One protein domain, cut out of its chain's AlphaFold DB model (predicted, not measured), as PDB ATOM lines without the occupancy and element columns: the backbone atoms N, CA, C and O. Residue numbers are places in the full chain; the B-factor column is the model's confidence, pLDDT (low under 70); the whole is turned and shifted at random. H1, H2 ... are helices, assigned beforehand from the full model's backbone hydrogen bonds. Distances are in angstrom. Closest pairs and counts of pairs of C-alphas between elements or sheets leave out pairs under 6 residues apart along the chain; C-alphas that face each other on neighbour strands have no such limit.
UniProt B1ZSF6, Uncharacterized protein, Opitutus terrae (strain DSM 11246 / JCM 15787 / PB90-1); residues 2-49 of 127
ATOM      1  N   PRO A   2      10.742 -42.192 -55.251       60.53
ATOM      2  CA  PRO A   2      12.093 -42.467 -54.770       60.53
ATOM      3  C   PRO A   2      12.815 -41.149 -54.455       60.53
ATOM      4  O   PRO A   2      13.030 -40.320 -55.332       60.53
ATOM      5  N   LEU A   3      13.177 -40.944 -53.186       60.78
ATOM      6  CA  LEU A   3      13.999 -39.806 -52.766       60.78
ATOM      7  C   LEU A   3      15.358 -39.847 -53.474       60.78
ATOM      8  O   LEU A   3      16.004 -40.900 -53.480       60.78
ATOM      9  N   ALA A   4      15.791 -38.701 -54.010       74.62
ATOM     10  CA  ALA A   4      17.107 -38.535 -54.616       74.62
ATOM     11  C   ALA A   4      18.214 -39.016 -53.652       74.62
ATOM     12  O   ALA A   4      18.128 -38.750 -52.446       74.62
ATOM     13  N   PRO A   5      19.261 -39.702 -54.148       69.19
ATOM     14  CA  PRO A   5      20.279 -40.343 -53.308       69.19
ATOM     15  C   PRO A   5      20.967 -39.370 -52.335       69.19
ATOM     16  O   PRO A   5      21.261 -39.739 -51.202       69.19
ATOM     17  N   ALA A   6      21.122 -38.100 -52.724       67.25
ATOM     18  CA  ALA A   6      21.681 -37.052 -51.870       67.25
ATOM     19  C   ALA A   6      20.828 -36.744 -50.621       67.25
ATOM     20  O   ALA A   6      21.373 -36.462 -49.555       67.25
ATOM     21  N   ASN A   7      19.496 -36.838 -50.714       75.56
ATOM     22  CA  ASN A   7      18.600 -36.549 -49.589       75.56
ATOM     23  C   ASN A   7      18.581 -37.690 -48.563       75.56
ATOM     24  O   ASN A   7      18.397 -37.442 -47.372       75.56
ATOM     25  N   ARG A   8      18.820 -38.933 -49.002       71.38
ATOM     26  CA  ARG A   8      18.907 -40.101 -48.111       71.38
ATOM     27  C   ARG A   8      20.127 -40.020 -47.195       71.38
ATOM     28  O   ARG A   8      19.980 -40.214 -45.994       71.38
ATOM     29  N   ALA A   9      21.286 -39.654 -47.744       66.69
ATOM     30  CA  ALA A   9      22.517 -39.495 -46.969       66.69
ATOM     31  C   ALA A   9      22.381 -38.405 -45.890       66.69
ATOM     32  O   ALA A   9      22.790 -38.602 -44.749       66.69
ATOM     33  N   ARG A  10      21.728 -37.281 -46.221       72.38
ATOM     34  CA  ARG A  10      21.466 -36.190 -45.266       72.38
ATOM     35  C   ARG A  10      20.537 -36.620 -44.128       72.38
ATOM     36  O   ARG A  10      20.834 -36.342 -42.971       72.38
ATOM     37  N   LEU A  11      19.453 -37.336 -44.442       76.38
ATOM     38  CA  LEU A  11      18.529 -37.863 -43.430       76.38
ATOM     39  C   LEU A  11      19.207 -38.887 -42.513       76.38
ATOM     40  O   LEU A  11      19.080 -38.793 -41.293       76.38
ATOM     41  N   GLN A  12      19.980 -39.817 -43.081       73.25
ATOM     42  CA  GLN A  12      20.751 -40.796 -42.310       73.25
ATOM     43  C   GLN A  12      21.766 -40.116 -41.384       73.25
ATOM     44  O   GLN A  12      21.846 -40.477 -40.213       73.25
ATOM     45  N   ALA A  13      22.470 -39.087 -41.866       71.38
ATOM     46  CA  ALA A  13      23.391 -38.306 -41.044       71.38
ATOM     47  C   ALA A  13      22.664 -37.587 -39.894       71.38
ATOM     48  O   ALA A  13      23.110 -37.662 -38.752       71.38
ATOM     49  N   SER A  14      21.514 -36.951 -40.158       76.06
ATOM     50  CA  SER A  14      20.734 -36.290 -39.101       76.06
ATOM     51  C   SER A  14      20.218 -37.270 -38.042       76.06
ATOM     52  O   SER A  14      20.331 -36.994 -36.850       76.06
ATOM     53  N   LEU A  15      19.733 -38.447 -38.452       77.75
ATOM     54  CA  LEU A  15      19.282 -39.489 -37.527       77.75
ATOM     55  C   LEU A  15      20.440 -40.057 -36.701       77.75
ATOM     56  O   LEU A  15      20.273 -40.282 -35.505       77.75
ATOM     57  N   ALA A  16      21.617 -40.241 -37.307       73.25
ATOM     58  CA  ALA A  16      22.811 -40.696 -36.600       73.25
ATOM     59  C   ALA A  16      23.261 -39.690 -35.528       73.25
ATOM     60  O   ALA A  16      23.568 -40.093 -34.408       73.25
ATOM     61  N   VAL A  17      23.243 -38.386 -35.838       75.00
ATOM     62  CA  VAL A  17      23.590 -37.321 -34.881       75.00
ATOM     63  C   VAL A  17      22.596 -37.272 -33.721       75.00
ATOM     64  O   VAL A  17      23.012 -37.227 -32.565       75.00
ATOM     65  N   VAL A  18      21.291 -37.338 -34.005       79.75
ATOM     66  CA  VAL A  18      20.254 -37.361 -32.959       79.75
ATOM     67  C   VAL A  18      20.393 -38.611 -32.085       79.75
ATOM     68  O   VAL A  18      20.360 -38.508 -30.861       79.75
ATOM     69  N   GLY A  19      20.615 -39.779 -32.691       75.50
ATOM     70  CA  GLY A  19      20.840 -41.028 -31.962       75.50
ATOM     71  C   GLY A  19      22.062 -40.968 -31.041       75.50
ATOM     72  O   GLY A  19      21.969 -41.354 -29.877       75.50
ATOM     73  N   LEU A  20      23.183 -40.423 -31.524       70.19
ATOM     74  CA  LEU A  20      24.399 -40.222 -30.726       70.19
ATOM     75  C   LEU A  20      24.189 -39.233 -29.576       70.19
ATOM     76  O   LEU A  20      24.640 -39.498 -28.463       70.19
ATOM     77  N   ALA A  21      23.477 -38.129 -29.811       73.44
ATOM     78  CA  ALA A  21      23.168 -37.150 -28.771       73.44
ATOM     79  C   ALA A  21      22.314 -37.763 -27.644       73.44
ATOM     80  O   ALA A  21      22.609 -37.566 -26.464       73.44
ATOM     81  N   VAL A  22      21.306 -38.569 -27.997       79.25
ATOM     82  CA  VAL A  22      20.474 -39.297 -27.023       79.25
ATOM     83  C   VAL A  22      21.301 -40.325 -26.243       79.25
ATOM     84  O   VAL A  22      21.148 -40.449 -25.026       79.25
ATOM     85  N   LEU A  23      22.211 -41.038 -26.915       71.50
ATOM     86  CA  LEU A  23      23.075 -42.032 -26.278       71.50
ATOM     87  C   LEU A  23      24.068 -41.393 -25.293       71.50
ATOM     88  O   LEU A  23      24.234 -41.895 -24.181       71.50
ATOM     89  N   CYS A  24      24.677 -40.261 -25.661       71.19
ATOM     90  CA  CYS A  24      25.591 -39.516 -24.791       71.19
ATOM     91  C   CYS A  24      24.905 -38.933 -23.556       71.19
ATOM     92  O   CYS A  24      25.530 -38.866 -22.500       71.19
ATOM     93  N   TRP A  25      23.624 -38.568 -23.651       75.44
ATOM     94  CA  TRP A  25      22.864 -38.162 -22.469       75.44
ATOM     95  C   TRP A  25      22.636 -39.348 -21.515       75.44
ATOM     96  O   TRP A  25      22.683 -39.197 -20.296       75.44
ATOM     97  N   ARG A  26      22.427 -40.559 -22.043       77.00
ATOM     98  CA  ARG A  26      22.113 -41.730 -21.212       77.00
ATOM     99  C   ARG A  26      23.342 -42.357 -20.542       77.00
ATOM    100  O   ARG A  26      23.202 -42.918 -19.459       77.00
ATOM    101  N   VAL A  27      24.515 -42.292 -21.177       73.62
ATOM    102  CA  VAL A  27      25.749 -42.933 -20.689       73.62
ATOM    103  C   VAL A  27      26.922 -41.944 -20.754       73.62
ATOM    104  O   VAL A  27      27.619 -41.869 -21.773       73.62
ATOM    105  N   PRO A  28      27.162 -41.167 -19.685       68.31
ATOM    106  CA  PRO A  28      28.319 -40.284 -19.628       68.31
ATOM    107  C   PRO A  28      29.603 -41.107 -19.448       68.31
ATOM    108  O   PRO A  28      29.718 -41.912 -18.526       68.31
ATOM    109  N   GLY A  29      30.585 -40.915 -20.332       78.44
ATOM    110  CA  GLY A  29      31.884 -41.575 -20.241       78.44
ATOM    111  C   GLY A  29      32.849 -41.120 -21.333       78.44
ATOM    112  O   GLY A  29      32.435 -40.707 -22.409       78.44
ATOM    113  N   VAL A  30      34.157 -41.222 -21.085       79.12
ATOM    114  CA  VAL A  30      35.193 -40.780 -22.045       79.12
ATOM    115  C   VAL A  30      35.033 -41.472 -23.406       79.12
ATOM    116  O   VAL A  30      35.180 -40.849 -24.453       79.12
ATOM    117  N   VAL A  31      34.648 -42.751 -23.391       74.75
ATOM    118  CA  VAL A  31      34.399 -43.551 -24.597       74.75
ATOM    119  C   VAL A  31      33.225 -42.997 -25.414       74.75
ATOM    120  O   VAL A  31      33.319 -42.931 -26.638       74.75
ATOM    121  N   THR A  32      32.141 -42.546 -24.769       73.19
ATOM    122  CA  THR A  32      30.974 -42.007 -25.486       73.19
ATOM    123  C   THR A  32      31.279 -40.648 -26.106       73.19
ATOM    124  O   THR A  32      30.876 -40.400 -27.242       73.19
ATOM    125  N   THR A  33      32.088 -39.813 -25.449       76.88
ATOM    126  CA  THR A  33      32.556 -38.535 -26.009       76.88
ATOM    127  C   THR A  33      33.440 -38.730 -27.244       76.88
ATOM    128  O   THR A  33      33.283 -38.014 -28.234       76.88
ATOM    129  N   VAL A  34      34.341 -39.720 -27.220       76.25
ATOM    130  CA  VAL A  34      35.196 -40.057 -28.373       76.25
ATOM    131  C   VAL A  34      34.357 -40.567 -29.545       76.25
ATOM    132  O   VAL A  34      34.552 -40.110 -30.672       76.25
ATOM    133  N   LEU A  35      33.381 -41.450 -29.295       74.19
ATOM    134  CA  LEU A  35      32.455 -41.904 -30.339       74.19
ATOM    135  C   LEU A  35      31.620 -40.757 -30.917       74.19
ATOM    136  O   LEU A  35      31.390 -40.729 -32.125       74.19
ATOM    137  N   LEU A  36      31.184 -39.805 -30.088       74.94
ATOM    138  CA  LEU A  36      30.416 -38.650 -30.550       74.94
ATOM    139  C   LEU A  36      31.261 -37.721 -31.421       74.94
ATOM    140  O   LEU A  36      30.795 -37.312 -32.480       74.94
ATOM    141  N   MET A  37      32.510 -37.446 -31.039       78.38
ATOM    142  CA  MET A  37      33.452 -36.688 -31.877       78.38
ATOM    143  C   MET A  37      33.714 -37.388 -33.217       78.38
ATOM    144  O   MET A  37      33.702 -36.750 -34.273       78.38
ATOM    145  N   LEU A  38      33.896 -38.711 -33.200       75.69
ATOM    146  CA  LEU A  38      34.064 -39.502 -34.419       75.69
ATOM    147  C   LEU A  38      32.804 -39.439 -35.303       75.69
ATOM    148  O   LEU A  38      32.888 -39.184 -36.501       75.69
ATOM    149  N   GLY A  39      31.617 -39.600 -34.716       71.62
ATOM    150  CA  GLY A  39      30.345 -39.502 -35.435       71.62
ATOM    151  C   GLY A  39      30.090 -38.106 -36.008       71.62
ATOM    152  O   GLY A  39      29.657 -37.980 -37.153       71.62
ATOM    153  N   ALA A  40      30.416 -37.056 -35.253       75.88
ATOM    154  CA  ALA A  40      30.286 -35.670 -35.689       75.88
ATOM    155  C   ALA A  40      31.222 -35.349 -36.862       75.88
ATOM    156  O   ALA A  40      30.791 -34.739 -37.839       75.88
ATOM    157  N   THR A  41      32.477 -35.805 -36.810       76.81
ATOM    158  CA  THR A  41      33.433 -35.627 -37.917       76.81
ATOM    159  C   THR A  41      32.998 -36.385 -39.169       76.81
ATOM    160  O   THR A  41      33.002 -35.812 -40.258       76.81
ATOM    161  N   LEU A  42      32.522 -37.627 -39.030       68.19
ATOM    162  CA  LEU A  42      31.943 -38.404 -40.132       68.19
ATOM    163  C   LEU A  42      30.706 -37.720 -40.739       68.19
ATOM    164  O   LEU A  42      30.580 -37.669 -41.964       68.19
ATOM    165  N   ALA A  43      29.825 -37.152 -39.911       70.50
ATOM    166  CA  ALA A  43      28.664 -36.388 -40.371       70.50
ATOM    167  C   ALA A  43      29.073 -35.110 -41.128       70.50
ATOM    168  O   ALA A  43      28.497 -34.801 -42.173       70.50
ATOM    169  N   LEU A  44      30.103 -34.404 -40.652       76.19
ATOM    170  CA  LEU A  44      30.681 -33.232 -41.318       76.19
ATOM    171  C   LEU A  44      31.268 -33.590 -42.691       76.19
ATOM    172  O   LEU A  44      30.997 -32.909 -43.681       76.19
ATOM    173  N   VAL A  45      32.007 -34.699 -42.775       69.12
ATOM    174  CA  VAL A  45      32.566 -35.208 -44.038       69.12
ATOM    175  C   VAL A  45      31.456 -35.595 -45.017       69.12
ATOM    176  O   VAL A  45      31.535 -35.245 -46.198       69.12
ATOM    177  N   ALA A  46      30.392 -36.245 -44.538       63.81
ATOM    178  CA  ALA A  46      29.229 -36.581 -45.361       63.81
ATOM    179  C   ALA A  46      28.513 -35.332 -45.906       63.81
ATOM    180  O   ALA A  46      27.996 -35.355 -47.026       63.81
ATOM    181  N   TRP A  47      28.505 -34.235 -45.143       73.25
ATOM    182  CA  TRP A  47      27.900 -32.971 -45.561       73.25
ATOM    183  C   TRP A  47      28.734 -32.233 -46.616       73.25
ATOM    184  O   TRP A  47      28.175 -31.678 -47.562       73.25
ATOM    185  N   ILE A  48      30.064 -32.239 -46.467       77.62
ATOM    186  CA  ILE A  48      30.994 -31.511 -47.344       77.62
ATOM    187  C   ILE A  48      31.234 -32.263 -48.662       77.62
ATOM    188  O   ILE A  48      31.261 -31.645 -49.725       77.62
ATOM    189  N   SER A  49      31.399 -33.589 -48.620       75.38
ATOM    190  CA  SER A  49      31.689 -34.391 -49.813       75.38
ATOM    191  C   SER A  49      30.996 -35.757 -49.769       75.38
ATOM    192  O   SER A  49      31.580 -36.752 -49.327       75.38
TER     193      SER A  49
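Overview. This is residues 2 to 49 of the 127 residues of an uncharacterized protein of Opitutus terrae (strain DSM 11246 / JCM 15787 / PB90-1) (UniProt B1ZSF6). Two long helices, H1 and then H2, lie side by side and run opposite ways as a helical hairpin, with a tight turn at one end and the first printed residues at the other. The printed part has 48 residues with two named helices and no named strand, and its class is all helix. It is loose, with a radius of gyration of the C-alphas of 12.2 A, and forms a rod spanning 39 by 19 by 8 A.

Along the chain. H1, the longest helix, holds residues 5 to 26 and measures 32.2 A, from C-alpha 5 at (20.279, -40.343, -53.308). H2 holds residues 30 to 48 and measures 27.3 A, ending with C-alpha 48 at (30.994, -31.511, -47.344).

Arrangement. H1 and H2 touch, with the C-alphas of Ala 13 and Ala 43 closest at 5.7 A. They run opposite ways at a shallow tilt of 17 degrees. In both helices every O i to N i+4 pair is within hydrogen-bond range.

Size, cuts and confidence. The C-alphas farthest apart are those of Pro 2 and Val 30, at 40.1 A. The printed part has no cut. Residues 25 to 31 stand free. The mean pLDDT of the printed part is 73.3, and 9 residues are under 70, among them residues 2 to 3 and 45 to 46.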